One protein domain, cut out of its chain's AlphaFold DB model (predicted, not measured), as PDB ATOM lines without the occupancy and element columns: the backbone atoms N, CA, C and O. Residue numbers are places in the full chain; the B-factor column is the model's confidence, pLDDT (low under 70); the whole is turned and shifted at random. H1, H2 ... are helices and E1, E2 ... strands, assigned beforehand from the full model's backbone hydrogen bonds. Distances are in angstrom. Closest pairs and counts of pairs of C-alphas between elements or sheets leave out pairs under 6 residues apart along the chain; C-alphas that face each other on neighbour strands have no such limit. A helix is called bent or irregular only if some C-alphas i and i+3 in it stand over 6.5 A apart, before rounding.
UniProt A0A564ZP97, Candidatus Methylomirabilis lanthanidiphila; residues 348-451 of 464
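This is residues 348 to 451 of the 464 residues of a protein of Candidatus Methylomirabilis lanthanidiphila (UniProt A0A564ZP97). Two separate lobes are joined by one long helix, H3: H1 packs on its first part with H2 near H1, and beyond H3 the chain folds back into a two-strand ribbon, E1 and E2, with the small helices H4 and H5 in the loop between these strands. The printed part has 104 residues, in the order H1 H2 H3 E1 H4 H5 E2; the sheet, E1 then E2, is parallel, and the class is mostly helix. The whole is loose, with a radius of gyration of the C-alphas of 17.2 A and spans of 46 by 31 by 30 A.

H1, residues 353 to 362, touches H3, residues 381 to 403, which meets it with residues 383 to 391 alone; their closest C-alphas, Ser 354 and Ala 387, are 4.9 A apart, at a shallow tilt of 15 degrees, opposite ways. H2, residues 370 to 378, is close to H1 but not clearly touching, Tyr 359 to Ala 376 being the closest C-alphas at 7.7 A. E1, residues 412 to 415, and E2, residues 447 to 450, are parallel at 12 degrees; N 448 and O 412 are 2.9 A apart, within hydrogen-bond range. With H4, residues 426 to 429, and H5, residues 437 to 444, they form a strand-helix-strand unit, two parallel neighbour strands with helices between, its crossover right-handed. H4 and H5 are apart. H1, H3 and H5 have every O i to N i+4 pair within hydrogen-bond range; H2 has 0 of 5, but 5 of 6 O i to N i+3 pairs, and H4 is too short for an i+4 pair.

H1 begins at C-alpha 353 (-34.203, 22.731, 1.214) and is 14.4 A long; H2 is 15.6 A and only just irregular, C-alphas 374 and 377 being 6.6 A apart. H3 is 32.5 A long, H5 10.2 A. E2 ends at C-alpha 450 (-38.506, 25.441, -20.236).

The C-alphas farthest apart, Gly 365 and Pro 434, are 47.1 A apart. The printed part has no cut and no long link; residues 419 to 425 and 431 to 437 stand free. Mean pLDDT of the printed part is 81.4, with residues 432 to 451 under 70.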
ATOM      1  N   CYS A 348     -44.088  25.364   4.466       90.69
ATOM      2  CA  CYS A 348     -43.071  24.327   4.622       90.69
ATOM      3  C   CYS A 348     -43.017  23.350   3.429       90.69
ATOM      4  O   CYS A 348     -41.932  22.910   3.034       90.69
ATOM      5  N   THR A 349     -44.161  23.047   2.801       92.12
ATOM      6  CA  THR A 349     -44.219  22.175   1.608       92.12
ATOM      7  C   THR A 349     -43.548  22.837   0.411       92.12
ATOM      8  O   THR A 349     -42.798  22.188  -0.316       92.12
ATOM      9  N   TRP A 350     -43.799  24.132   0.210       93.00
ATOM     10  CA  TRP A 350     -43.397  24.852  -1.003       93.00
ATOM     11  C   TRP A 350     -42.059  25.590  -0.889       93.00
ATOM     12  O   TRP A 350     -41.634  26.250  -1.837       93.00
ATOM     13  N   THR A 351     -41.355  25.445   0.236       94.69
ATOM     14  CA  THR A 351     -39.996  25.969   0.421       94.69
ATOM     15  C   THR A 351     -38.965  24.872   0.148       94.69
ATOM     16  O   THR A 351     -39.003  23.805   0.757       94.69
ATOM     17  N   CYS A 352     -38.020  25.118  -0.763       95.19
ATOM     18  CA  CYS A 352     -36.960  24.153  -1.075       95.19
ATOM     19  C   CYS A 352     -35.860  24.116   0.002       95.19
ATOM     20  O   CYS A 352     -35.645  25.101   0.705       95.19
ATOM     21  N   ASP A 353     -35.122  23.008   0.095       96.12
ATOM     22  CA  ASP A 353     -34.203  22.731   1.214       96.12
ATOM     23  C   ASP A 353     -33.125  23.794   1.452       96.12
ATOM     24  O   ASP A 353     -32.775  24.073   2.596       96.12
ATOM     25  N   SER A 354     -32.607  24.418   0.390       97.94
ATOM     26  CA  SER A 354     -31.606  25.485   0.536       97.94
ATOM     27  C   SER A 354     -32.197  26.728   1.201       97.94
ATOM     28  O   SER A 354     -31.555  27.339   2.052       97.94
ATOM     29  N   PHE A 355     -33.449  27.061   0.882       97.38
ATOM     30  CA  PHE A 355     -34.173  28.139   1.550       97.38
ATOM     31  C   PHE A 355     -34.659  27.739   2.944       97.38
ATOM     32  O   PHE A 355     -34.650  28.590   3.822       97.38
ATOM     33  N   LYS A 356     -34.990  26.463   3.190       96.06
ATOM     34  CA  LYS A 356     -35.296  25.973   4.546       96.06
ATOM     35  C   LYS A 356     -34.126  26.220   5.493       96.06
ATOM     36  O   LYS A 356     -34.286  26.932   6.474       96.06
ATOM     37  N   LYS A 357     -32.926  25.752   5.124       96.44
ATOM     38  CA  LYS A 357     -31.690  25.982   5.894       96.44
ATOM     39  C   LYS A 357     -31.411  27.471   6.105       96.44
ATOM     40  O   LYS A 357     -30.961  27.871   7.172       96.44
ATOM     41  N   LEU A 358     -31.649  28.291   5.080       97.38
ATOM     42  CA  LEU A 358     -31.468  29.734   5.173       97.38
ATOM     43  C   LEU A 358     -32.444  30.355   6.183       97.38
ATOM     44  O   LEU A 358     -32.023  31.114   7.052       97.38
ATOM     45  N   TYR A 359     -33.726  30.007   6.100       96.25
ATOM     46  CA  TYR A 359     -34.748  30.509   7.010       96.25
ATOM     47  C   TYR A 359     -34.566  29.985   8.434       96.25
ATOM     48  O   TYR A 359     -34.724  30.762   9.363       96.25
ATOM     49  N   ASP A 360     -34.125  28.741   8.628       94.62
ATOM     50  CA  ASP A 360     -33.815  28.197   9.958       94.62
ATOM     51  C   ASP A 360     -32.732  29.013  10.685       94.62
ATOM     52  O   ASP A 360     -32.773  29.148  11.907       94.62
ATOM     53  N   ARG A 361     -31.780  29.599   9.942       96.06
ATOM     54  CA  ARG A 361     -30.727  30.463  10.508       96.06
ATOM     55  C   ARG A 361     -31.205  31.876  10.843       96.06
ATOM     56  O   ARG A 361     -30.689  32.466  11.787       96.06
ATOM     57  N   HIS A 362     -32.134  32.431  10.062       96.06
ATOM     58  CA  HIS A 362     -32.476  33.865  10.110       96.06
ATOM     59  C   HIS A 362     -33.885  34.176  10.630       96.06
ATOM     60  O   HIS A 362     -34.144  35.300  11.049       96.06
ATOM     61  N   ILE A 363     -34.811  33.218  10.588       94.44
ATOM     62  CA  ILE A 363     -36.235  33.415  10.880       94.44
ATOM     63  C   ILE A 363     -36.727  32.263  11.761       94.44
ATOM     64  O   ILE A 363     -37.244  31.253  11.286       94.44
ATOM     65  N   ALA A 364     -36.580  32.410  13.076       88.94
ATOM     66  CA  ALA A 364     -37.071  31.411  14.019       88.94
ATOM     67  C   ALA A 364     -38.586  31.177  13.847       88.94
ATOM     68  O   ALA A 364     -39.370  32.123  13.819       88.94
ATOM     69  N   GLY A 365     -38.995  29.910  13.745       86.19
ATOM     70  CA  GLY A 365     -40.410  29.524  13.676       86.19
ATOM     71  C   GLY A 365     -41.088  29.693  12.310       86.19
ATOM     72  O   GLY A 365     -42.288  29.438  12.220       86.19
ATOM     73  N   TRP A 366     -40.355  30.045  11.245       90.62
ATOM     74  CA  TRP A 366     -40.916  30.297   9.904       90.62
ATOM     75  C   TRP A 366     -41.763  29.160   9.324       90.62
ATOM     76  O   TRP A 366     -42.687  29.406   8.546       90.62
ATOM     77  N   ALA A 367     -41.453  27.920   9.702       84.94
ATOM     78  CA  ALA A 367     -42.183  26.748   9.246       84.94
ATOM     79  C   ALA A 367     -43.635  26.730   9.757       84.94
ATOM     80  O   ALA A 367     -44.507  26.266   9.032       84.94
ATOM     81  N   ASN A 368     -43.888  27.275  10.955       80.06
ATOM     82  CA  ASN A 368     -45.189  27.234  11.633       80.06
ATOM     83  C   ASN A 368     -45.909  28.590  11.625       80.06
ATOM     84  O   ASN A 368     -47.135  28.639  11.630       80.06
ATOM     85  N   ASP A 369     -45.157  29.694  11.615       84.44
ATOM     86  CA  ASP A 369     -45.701  31.043  11.482       84.44
ATOM     87  C   ASP A 369     -45.271  31.655  10.149       84.44
ATOM     88  O   ASP A 369     -44.187  32.229  10.019       84.44
ATOM     89  N   PHE A 370     -46.149  31.571   9.150       82.62
ATOM     90  CA  PHE A 370     -45.877  32.148   7.837       82.62
ATOM     91  C   PHE A 370     -45.738  33.679   7.877       82.62
ATOM     92  O   PHE A 370     -45.084  34.239   6.994       82.62
ATOM     93  N   PHE A 371     -46.303  34.380   8.873       87.25
ATOM     94  CA  PHE A 371     -46.161  35.837   8.966       87.25
ATOM     95  C   PHE A 371     -44.711  36.245   9.213       87.25
ATOM     96  O   PHE A 371     -44.293  37.312   8.755       87.25
ATOM     97  N   SER A 372     -43.928  35.396   9.879       90.31
ATOM     98  CA  SER A 372     -42.505  35.634  10.118       90.31
ATOM     99  C   SER A 372     -41.676  35.697   8.826       90.31
ATOM    100  O   SER A 372     -40.642  36.364   8.803       90.31
ATOM    101  N   LEU A 373     -42.150  35.134   7.704       91.38
ATOM    102  CA  LEU A 373     -41.461  35.237   6.408       91.38
ATOM    103  C   LEU A 373     -41.305  36.686   5.926       91.38
ATOM    104  O   LEU A 373     -40.434  36.964   5.103       91.38
ATOM    105  N   ARG A 374     -42.065  37.644   6.478       92.44
ATOM    106  CA  ARG A 374     -41.844  39.081   6.240       92.44
ATOM    107  C   ARG A 374     -40.436  39.549   6.635       92.44
ATOM    108  O   ARG A 374     -39.943  40.520   6.070       92.44
ATOM    109  N   TYR A 375     -39.783  38.859   7.572       92.38
ATOM    110  CA  TYR A 375     -38.418  39.158   8.015       92.38
ATOM    111  C   TYR A 375     -37.346  38.700   7.017       92.38
ATOM    112  O   TYR A 375     -36.188  39.087   7.152       92.38
ATOM    113  N   ALA A 376     -37.716  37.967   5.957       93.19
ATOM    114  CA  ALA A 376     -36.788  37.577   4.895       93.19
ATOM    115  C   ALA A 376     -36.125  38.778   4.196       93.19
ATOM    116  O   ALA A 376     -35.039  38.639   3.640       93.19
ATOM    117  N   ILE A 377     -36.734  39.970   4.265       94.69
ATOM    118  CA  ILE A 377     -36.150  41.219   3.752       94.69
ATOM    119  C   ILE A 377     -34.813  41.583   4.420       94.69
ATOM    120  O   ILE A 377     -34.007  42.296   3.826       94.69
ATOM    121  N   SER A 378     -34.575  41.093   5.638       94.94
ATOM    122  CA  SER A 378     -33.357  41.349   6.407       94.94
ATOM    123  C   SER A 378     -32.227  40.360   6.107       94.94
ATOM    124  O   SER A 378     -31.107  40.579   6.560       94.94
ATOM    125  N   ILE A 379     -32.490  39.292   5.345       97.44
ATOM    126  CA  ILE A 379     -31.477  38.281   5.023       97.44
ATOM    127  C   ILE A 379     -30.444  38.877   4.049       97.44
ATOM    128  O   ILE A 379     -30.828  39.483   3.040       97.44
ATOM    129  N   PRO A 380     -29.131  38.688   4.291       98.06
ATOM    130  CA  PRO A 380     -28.094  39.143   3.374       98.06
ATOM    131  C   PRO A 380     -28.284  38.599   1.950       98.06
ATOM    132  O   PRO A 380     -28.479  37.403   1.723       98.06
ATOM    133  N   LYS A 381     -28.198  39.489   0.950       97.81
ATOM    134  CA  LYS A 381     -28.459  39.152  -0.463       97.81
ATOM    135  C   LYS A 381     -27.541  38.052  -1.005       97.81
ATOM    136  O   LYS A 381     -27.974  37.284  -1.860       97.81
ATOM    137  N   ASN A 382     -26.297  37.981  -0.534       97.94
ATOM    138  CA  ASN A 382     -25.348  36.937  -0.923       97.94
ATOM    139  C   ASN A 382     -25.817  35.550  -0.463       97.94
ATOM    140  O   ASN A 382     -25.770  34.618  -1.254       97.94
ATOM    141  N   GLU A 383     -26.368  35.424   0.747       98.12
ATOM    142  CA  GLU A 383     -26.890  34.147   1.243       98.12
ATOM    143  C   GLU A 383     -28.150  33.706   0.484       98.12
ATOM    144  O   GLU A 383     -28.306  32.530   0.156       98.12
ATOM    145  N   ILE A 384     -29.034  34.655   0.138       97.94
ATOM    146  CA  ILE A 384     -30.183  34.383  -0.745       97.94
ATOM    147  C   ILE A 384     -29.692  33.871  -2.105       97.94
ATOM    148  O   ILE A 384     -30.250  32.920  -2.657       97.94
ATOM    149  N   TRP A 385     -28.651  34.500  -2.655       97.38
ATOM    150  CA  TRP A 385     -28.076  34.109  -3.938       97.38
ATOM    151  C   TRP A 385     -27.443  32.715  -3.887       97.38
ATOM    152  O   TRP A 385     -27.692  31.905  -4.778       97.38
ATOM    153  N   GLU A 386     -26.692  32.398  -2.834       97.94
ATOM    154  CA  GLU A 386     -26.126  31.064  -2.599       97.94
ATOM    155  C   GLU A 386     -27.228  29.994  -2.529       97.94
ATOM    156  O   GLU A 386     -27.174  28.997  -3.256       97.94
ATOM    157  N   ALA A 387     -28.287  30.241  -1.747       98.06
ATOM    158  CA  ALA A 387     -29.429  29.332  -1.649       98.06
ATOM    159  C   ALA A 387     -30.167  29.158  -2.991       98.06
ATOM    160  O   ALA A 387     -30.631  28.056  -3.315       98.06
ATOM    161  N   HIS A 388     -30.261  30.226  -3.792       97.19
ATOM    162  CA  HIS A 388     -30.813  30.185  -5.145       97.19
ATOM    163  C   HIS A 388     -29.950  29.352  -6.102       97.19
ATOM    164  O   HIS A 388     -30.492  28.526  -6.841       97.19
ATOM    165  N   VAL A 389     -28.626  29.536  -6.090       96.75
ATOM    166  CA  VAL A 389     -27.688  28.770  -6.927       96.75
ATOM    167  C   VAL A 389     -27.785  27.275  -6.615       96.75
ATOM    168  O   VAL A 389     -27.867  26.473  -7.545       96.75
ATOM    169  N   GLU A 390     -27.881  26.899  -5.336       97.38
ATOM    170  CA  GLU A 390     -28.098  25.505  -4.920       97.38
ATOM    171  C   GLU A 390     -29.437  24.953  -5.448       97.38
ATOM    172  O   GLU A 390     -29.487  23.870  -6.034       97.38
ATOM    173  N   ALA A 391     -30.530  25.711  -5.305       96.75
ATOM    174  CA  ALA A 391     -31.843  25.301  -5.810       96.75
ATOM    175  C   ALA A 391     -31.852  25.128  -7.338       96.75
ATOM    176  O   ALA A 391     -32.436  24.178  -7.863       96.75
ATOM    177  N   LYS A 392     -31.173  26.026  -8.056       95.81
ATOM    178  CA  LYS A 392     -31.039  25.974  -9.510       95.81
ATOM    179  C   LYS A 392     -30.192  24.790  -9.965       95.81
ATOM    180  O   LYS A 392     -30.565  24.139 -10.935       95.81
ATOM    181  N   ALA A 393     -29.098  24.484  -9.270       95.25
ATOM    182  CA  ALA A 393     -28.284  23.306  -9.559       95.25
ATOM    183  C   ALA A 393     -29.116  22.016  -9.468       95.25
ATOM    184  O   ALA A 393     -29.118  21.237 -10.421       95.25
ATOM    185  N   ARG A 394     -29.924  21.857  -8.405       95.12
ATOM    186  CA  ARG A 394     -30.858  20.722  -8.266       95.12
ATOM    187  C   ARG A 394     -31.872  20.641  -9.409       95.12
ATOM    188  O   ARG A 394     -32.143  19.559  -9.919       95.12
ATOM    189  N   LEU A 395     -32.433  21.775  -9.839       93.69
ATOM    190  CA  LEU A 395     -33.354  21.806 -10.981       93.69
ATOM    191  C   LEU A 395     -32.669  21.342 -12.276       93.69
ATOM    192  O   LEU A 395     -33.251  20.574 -13.038       93.69
ATOM    193  N   ILE A 396     -31.449  21.813 -12.537       93.88
ATOM    194  CA  ILE A 396     -30.681  21.447 -13.735       93.88
ATOM    195  C   ILE A 396     -30.369  19.949 -13.738       93.88
ATOM    196  O   ILE A 396     -30.534  19.298 -14.771       93.88
ATOM    197  N   GLU A 397     -29.965  19.406 -12.592       95.00
ATOM    198  CA  GLU A 397     -29.736  17.973 -12.414       95.00
ATOM    199  C   GLU A 397     -31.013  17.166 -12.670       95.00
ATOM    200  O   GLU A 397     -30.989  16.192 -13.418       95.00
ATOM    201  N   GLU A 398     -32.155  17.613 -12.144       94.00
ATOM    202  CA  GLU A 398     -33.436  16.941 -12.349       94.00
ATOM    203  C   GLU A 398     -33.882  16.959 -13.822       94.00
ATOM    204  O   GLU A 398     -34.386  15.959 -14.340       94.00
ATOM    205  N   VAL A 399     -33.658  18.069 -14.532       91.56
ATOM    206  CA  VAL A 399     -33.906  18.161 -15.980       91.56
ATOM    207  C   VAL A 399     -32.987  17.206 -16.746       91.56
ATOM    208  O   VAL A 399     -33.454  16.481 -17.629       91.56
ATOM    209  N   HIS A 400     -31.703  17.153 -16.390       92.69
ATOM    210  CA  HIS A 400     -30.760  16.222 -17.000       92.69
ATOM    211  C   HIS A 400     -31.179  14.765 -16.756       92.69
ATOM    212  O   HIS A 400     -31.264  13.986 -17.702       92.69
ATOM    213  N   ARG A 401     -31.549  14.417 -15.521       94.94
ATOM    214  CA  ARG A 401     -31.996  13.073 -15.138       94.94
ATOM    215  C   ARG A 401     -33.255  12.632 -15.887       94.94
ATOM    216  O   ARG A 401     -33.341  11.480 -16.298       94.94
ATOM    217  N   ARG A 402     -34.242  13.521 -16.058       88.69
ATOM    218  CA  ARG A 402     -35.530  13.166 -16.684       88.69
ATOM    219  C   ARG A 402     -35.486  13.111 -18.206       88.69
ATOM    220  O   ARG A 402     -36.160  12.270 -18.789       88.69
ATOM    221  N   ILE A 403     -34.779  14.041 -18.851       86.31
ATOM    222  CA  ILE A 403     -34.858  14.220 -20.314       86.31
ATOM    223  C   ILE A 403     -33.492  14.321 -21.009       86.31
ATOM    224  O   ILE A 403     -33.426  14.664 -22.194       86.31
ATOM    225  N   GLY A 404     -32.397  14.068 -20.283       88.25
ATOM    226  CA  GLY A 404     -31.024  14.075 -20.799       88.25
ATOM    227  C   GLY A 404     -30.506  15.453 -21.215       88.25
ATOM    228  O   GLY A 404     -29.450  15.556 -21.834       88.25
ATOM    229  N   MET A 405     -31.249  16.530 -20.939       85.88
ATOM    230  CA  MET A 405     -30.876  17.881 -21.354       85.88
ATOM    231  C   MET A 405     -30.053  18.568 -20.270       85.88
ATOM    232  O   MET A 405     -30.529  18.769 -19.158       85.88
ATOM    233  N   SER A 406     -28.842  18.992 -20.619       85.44
ATOM    234  CA  SER A 406     -27.991  19.774 -19.722       85.44
ATOM    235  C   SER A 406     -28.236  21.266 -19.925       85.44
ATOM    236  O   SER A 406     -27.978  21.821 -20.995       85.44
ATOM    237  N   LEU A 407     -28.747  21.914 -18.883       88.38
ATOM    238  CA  LEU A 407     -28.949  23.357 -18.832       88.38
ATOM    239  C   LEU A 407     -27.713  24.049 -18.243       88.38
ATOM    240  O   LEU A 407     -26.983  23.468 -17.441       88.38
ATOM    241  N   LYS A 408     -27.467  25.300 -18.640       89.44
ATOM    242  CA  LYS A 408     -26.315  26.068 -18.140       89.44
ATOM    243  C   LYS A 408     -26.630  26.735 -16.788       89.44
ATOM    244  O   LYS A 408     -27.686  27.360 -16.677       89.44
ATOM    245  N   PRO A 409     -25.762  26.642 -15.765       90.12
ATOM    246  CA  PRO A 409     -26.040  27.190 -14.433       90.12
ATOM    247  C   PRO A 409     -25.910  28.717 -14.349       90.12
ATOM    248  O   PRO A 409     -26.623  29.351 -13.577       90.12
ATOM    249  N   ASP A 410     -25.073  29.333 -15.179       89.44
ATOM    250  CA  ASP A 410     -24.784  30.777 -15.247       89.44
ATOM    251  C   ASP A 410     -25.839  31.586 -16.028       89.44
ATOM    252  O   ASP A 410     -25.679  32.771 -16.299       89.44
ATOM    253  N   VAL A 411     -26.944  30.939 -16.390       89.25
ATOM    254  CA  VAL A 411     -27.901  31.419 -17.386       89.25
ATOM    255  C   VAL A 411     -29.259  31.729 -16.774       89.25
ATOM    256  O   VAL A 411     -29.807  30.895 -16.050       89.25
ATOM    257  N   LEU A 412     -29.856  32.880 -17.102       88.25
ATOM    258  CA  LEU A 412     -31.234  33.178 -16.704       88.25
ATOM    259  C   LEU A 412     -32.156  32.013 -17.101       88.25
ATOM    260  O   LEU A 412     -32.147  31.553 -18.241       88.25
ATOM    261  N   THR A 413     -32.907  31.501 -16.130       86.06
ATOM    262  CA  THR A 413     -33.803  30.359 -16.318       86.06
ATOM    263  C   THR A 413     -35.229  30.817 -16.081       86.06
ATOM    264  O   THR A 413     -35.542  31.318 -15.004       86.06
ATOM    265  N   ILE A 414     -36.081  30.659 -17.094       85.94
ATOM    266  CA  ILE A 414     -37.498  31.031 -17.036       85.94
ATOM    267  C   ILE A 414     -38.319  29.742 -17.016       85.94
ATOM    268  O   ILE A 414     -38.262  28.948 -17.957       85.94
ATOM    269  N   GLY A 415     -39.069  29.534 -15.932       85.38
ATOM    270  CA  GLY A 415     -39.969  28.394 -15.768       85.38
ATOM    271  C   GLY A 415     -41.426  28.786 -15.993       85.38
ATOM    272  O   GLY A 415     -41.915  29.733 -15.378       85.38
ATOM    273  N   PHE A 416     -42.135  28.032 -16.833       84.44
ATOM    274  CA  PHE A 416     -43.586  28.136 -16.986       84.44
ATOM    275  C   PHE A 416     -44.231  26.762 -16.776       84.44
ATOM    276  O   PHE A 416     -44.036  25.844 -17.571       84.44
ATOM    277  N   ALA A 417     -45.014  26.621 -15.705       86.00
ATOM    278  CA  ALA A 417     -45.667  25.368 -15.332       86.00
ATOM    279  C   ALA A 417     -47.132  25.623 -14.952       86.00
ATOM    280  O   ALA A 417     -47.466  25.868 -13.795       86.00
ATOM    281  N   ARG A 418     -48.018  25.614 -15.953       83.69
ATOM    282  CA  ARG A 418     -49.475  25.727 -15.781       83.69
ATOM    283  C   ARG A 418     -50.177  24.828 -16.799       83.69
ATOM    284  O   ARG A 418     -49.605  24.532 -17.843       83.69
ATOM    285  N   ARG A 419     -51.425  24.429 -16.513       83.12
ATOM    286  CA  ARG A 419     -52.299  23.733 -17.484       83.12
ATOM    287  C   ARG A 419     -52.309  24.495 -18.816       83.12
ATOM    288  O   ARG A 419     -52.453  25.715 -18.789       83.12
ATOM    289  N   ALA A 420     -52.182  23.790 -19.935       82.56
ATOM    290  CA  ALA A 420     -52.254  24.385 -21.263       82.56
ATOM    291  C   ALA A 420     -53.716  24.712 -21.609       82.56
ATOM    292  O   ALA A 420     -54.526  23.815 -21.809       82.56
ATOM    293  N   THR A 421     -54.064  25.999 -21.626       80.38
ATOM    294  CA  THR A 421     -55.368  26.507 -22.076       80.38
ATOM    295  C   THR A 421     -55.160  27.823 -22.821       80.38
ATOM    296  O   THR A 421     -54.260  28.590 -22.472       80.38
ATOM    297  N   LEU A 422     -55.998  28.115 -23.822       80.75
ATOM    298  CA  LEU A 422     -55.834  29.301 -24.678       80.75
ATOM    299  C   LEU A 422     -55.795  30.608 -23.873       80.75
ATOM    300  O   LEU A 422     -54.912  31.438 -24.066       80.75
ATOM    301  N   TYR A 423     -56.678  30.755 -22.882       80.31
ATOM    302  CA  TYR A 423     -56.725  31.955 -22.042       80.31
ATOM    303  C   TYR A 423     -55.469  32.159 -21.170       80.31
ATOM    304  O   TYR A 423     -55.253  33.257 -20.661       80.31
ATOM    305  N   LYS A 424     -54.623  31.131 -20.981       83.56
ATOM    306  CA  LYS A 424     -53.345  31.248 -20.250       83.56
ATOM    307  C   LYS A 424     -52.194  31.745 -21.118       83.56
ATOM    308  O   LYS A 424     -51.137  32.047 -20.566       83.56
ATOM    309  N   ARG A 425     -52.414  31.876 -22.430       86.38
ATOM    310  CA  ARG A 425     -51.532  32.559 -23.383       86.38
ATOM    311  C   ARG A 425     -50.072  32.086 -23.340       86.38
ATOM    312  O   ARG A 425     -49.144  32.892 -23.272       86.38
ATOM    313  N   THR A 426     -49.860  30.770 -23.323       81.88
ATOM    314  CA  THR A 426     -48.517  30.154 -23.365       81.88
ATOM    315  C   THR A 426     -47.727  30.534 -24.614       81.88
ATOM    316  O   THR A 426     -46.502  30.597 -24.577       81.88
ATOM    317  N   ASP A 427     -48.431  30.806 -25.707       81.38
ATOM    318  CA  ASP A 427     -47.912  31.276 -26.989       81.38
ATOM    319  C   ASP A 427     -47.178  32.622 -26.884       81.38
ATOM    320  O   ASP A 427     -46.213  32.843 -27.616       81.38
ATOM    321  N   LEU A 428     -47.532  33.480 -25.915       82.88
ATOM    322  CA  LEU A 428     -46.851  34.765 -25.718       82.88
ATOM    323  C   LEU A 428     -45.368  34.617 -25.368       82.88
ATOM    324  O   LEU A 428     -44.578  35.501 -25.698       82.88
ATOM    325  N   LEU A 429     -44.967  33.496 -24.756       74.75
ATOM    326  CA  LEU A 429     -43.554  33.195 -24.492       74.75
ATOM    327  C   LEU A 429     -42.735  33.018 -25.780       74.75
ATOM    328  O   LEU A 429     -41.510  33.123 -25.744       74.75
ATOM    329  N   PHE A 430     -43.403  32.741 -26.900       73.44
ATOM    330  CA  PHE A 430     -42.791  32.521 -28.208       73.44
ATOM    331  C   PHE A 430     -43.083  33.644 -29.208       73.44
ATOM    332  O   PHE A 430     -42.519  33.639 -30.303       73.44
ATOM    333  N   SER A 431     -43.947  34.596 -28.853       72.25
ATOM    334  CA  SER A 431     -44.222  35.768 -29.681       72.25
ATOM    335  C   SER A 431     -43.062  36.769 -29.619       72.25
ATOM    336  O   SER A 431     -42.592  37.130 -28.537       72.25
ATOM    337  N   ASP A 432     -42.597  37.231 -30.783       58.06
ATOM    338  CA  ASP A 432     -41.632  38.330 -30.874       58.06
ATOM    339  C   ASP A 432     -42.310  39.615 -30.361       58.06
ATOM    340  O   ASP A 432     -43.190  40.183 -31.006       58.06
ATOM    341  N   CYS A 433     -41.917  40.076 -29.172       51.53
ATOM    342  CA  CYS A 433     -42.335  41.383 -28.673       51.53
ATOM    343  C   CYS A 433     -41.700  42.476 -29.563       51.53
ATOM    344  O   CYS A 433     -40.478  42.438 -29.754       51.53
ATOM    345  N   PRO A 434     -42.460  43.478 -30.059       49.12
ATOM    346  CA  PRO A 434     -41.942  44.525 -30.949       49.12
ATOM    347  C   PRO A 434     -40.739  45.308 -30.395       49.12
ATOM    348  O   PRO A 434     -40.003  45.926 -31.153       49.12
ATOM    349  N   ALA A 435     -40.506  45.262 -29.080       46.59
ATOM    350  CA  ALA A 435     -39.420  45.973 -28.415       46.59
ATOM    351  C   ALA A 435     -38.032  45.304 -28.529       46.59
ATOM    352  O   ALA A 435     -37.072  45.822 -27.966       46.59
ATOM    353  N   GLY A 436     -37.873  44.147 -29.185       44.97
ATOM    354  CA  GLY A 436     -36.549  43.518 -29.368       44.97
ATOM    355  C   GLY A 436     -35.866  43.021 -28.078       44.97
ATOM    356  O   GLY A 436     -34.769  42.466 -28.137       44.97
ATOM    357  N   TRP A 437     -36.521  43.147 -26.918       49.59
ATOM    358  CA  TRP A 437     -36.027  42.703 -25.609       49.59
ATOM    359  C   TRP A 437     -35.738  41.199 -25.565       49.59
ATOM    360  O   TRP A 437     -34.721  40.785 -25.012       49.59
ATOM    361  N   TRP A 438     -36.572  40.376 -26.208       46.59
ATOM    362  CA  TRP A 438     -36.356  38.927 -26.276       46.59
ATOM    363  C   TRP A 438     -35.152  38.539 -27.135       46.59
ATOM    364  O   TRP A 438     -34.415  37.628 -26.764       46.59
ATOM    365  N   ARG A 439     -34.890  39.271 -28.228       40.62
ATOM    366  CA  ARG A 439     -33.665  39.117 -29.028       40.62
ATOM    367  C   ARG A 439     -32.436  39.607 -28.278       40.62
ATOM    368  O   ARG A 439     -31.423  38.933 -28.337       40.62
ATOM    369  N   SER A 440     -32.521  40.719 -27.550       41.75
ATOM    370  CA  SER A 440     -31.443  41.201 -26.677       41.75
ATOM    371  C   SER A 440     -31.087  40.159 -25.613       41.75
ATOM    372  O   SER A 440     -29.925  39.782 -25.503       41.75
ATOM    373  N   LEU A 441     -32.077  39.588 -24.921       45.09
ATOM    374  CA  LEU A 441     -31.860  38.490 -23.979       45.09
ATOM    375  C   LEU A 441     -31.303  37.244 -24.675       45.09
ATOM    376  O   LEU A 441     -30.313  36.729 -24.198       45.09
ATOM    377  N   GLN A 442     -31.831  36.797 -25.818       41.19
ATOM    378  CA  GLN A 442     -31.311  35.617 -26.535       41.19
ATOM    379  C   GLN A 442     -29.918  35.809 -27.166       41.19
ATOM    380  O   GLN A 442     -29.175  34.835 -27.287       41.19
ATOM    381  N   LEU A 443     -29.569  37.028 -27.592       38.25
ATOM    382  CA  LEU A 443     -28.308  37.352 -28.276       38.25
ATOM    383  C   LEU A 443     -27.206  37.806 -27.308       38.25
ATOM    384  O   LEU A 443     -26.035  37.610 -27.622       38.25
ATOM    385  N   SER A 444     -27.550  38.371 -26.144       38.19
ATOM    386  CA  SER A 444     -26.578  38.820 -25.131       38.19
ATOM    387  C   SER A 444     -26.502  37.925 -23.888       38.19
ATOM    388  O   SER A 444     -25.485  37.933 -23.199       38.19
ATOM    389  N   ALA A 445     -27.504  37.075 -23.630       38.25
ATOM    390  CA  ALA A 445     -27.499  36.125 -22.524       38.25
ATOM    391  C   ALA A 445     -28.028  34.755 -22.973       38.25
ATOM    392  O   ALA A 445     -29.193  34.549 -23.298       38.25
ATOM    393  N   ARG A 446     -27.155  33.749 -22.936       42.66
ATOM    394  CA  ARG A 446     -27.561  32.337 -22.946       42.66
ATOM    395  C   ARG A 446     -28.739  32.211 -21.959       42.66
ATOM    396  O   ARG A 446     -28.551  32.569 -20.806       42.66
ATOM    397  N   CYS A 447     -29.932  31.819 -22.417       40.94
ATOM    398  CA  CYS A 447     -31.173  31.756 -21.630       40.94
ATOM    399  C   CYS A 447     -31.710  30.317 -21.678       40.94
ATOM    400  O   CYS A 447     -31.813  29.741 -22.763       40.94
ATOM    401  N   ASN A 448     -32.025  29.719 -20.528       43.59
ATOM    402  CA  ASN A 448     -32.665  28.407 -20.459       43.59
ATOM    403  C   ASN A 448     -34.177  28.653 -20.385       43.59
ATOM    404  O   ASN A 448     -34.684  29.103 -19.356       43.59
ATOM    405  N   SER A 449     -34.906  28.373 -21.461       41.22
ATOM    406  CA  SER A 449     -36.368  28.364 -21.447       41.22
ATOM    407  C   SER A 449     -36.878  26.930 -21.316       41.22
ATOM    408  O   SER A 449     -36.445  26.036 -22.046       41.22
ATOM    409  N   PHE A 450     -37.798  26.708 -20.376       40.09
ATOM    410  CA  PHE A 450     -38.506  25.441 -20.236       40.09
ATOM    411  C   PHE A 450     -39.996  25.669 -20.481       40.09
ATOM    412  O   PHE A 450     -40.674  26.340 -19.704       40.09
ATOM    413  N   LEU A 451     -40.497  25.078 -21.561       34.09
ATOM    414  CA  LEU A 451     -41.894  24.697 -21.672       34.09
ATOM    415  C   LEU A 451     -41.955  23.173 -21.670       34.09
ATOM    416  O   LEU A 451     -41.056  22.500 -22.175       34.09
TER     417      LEU A 451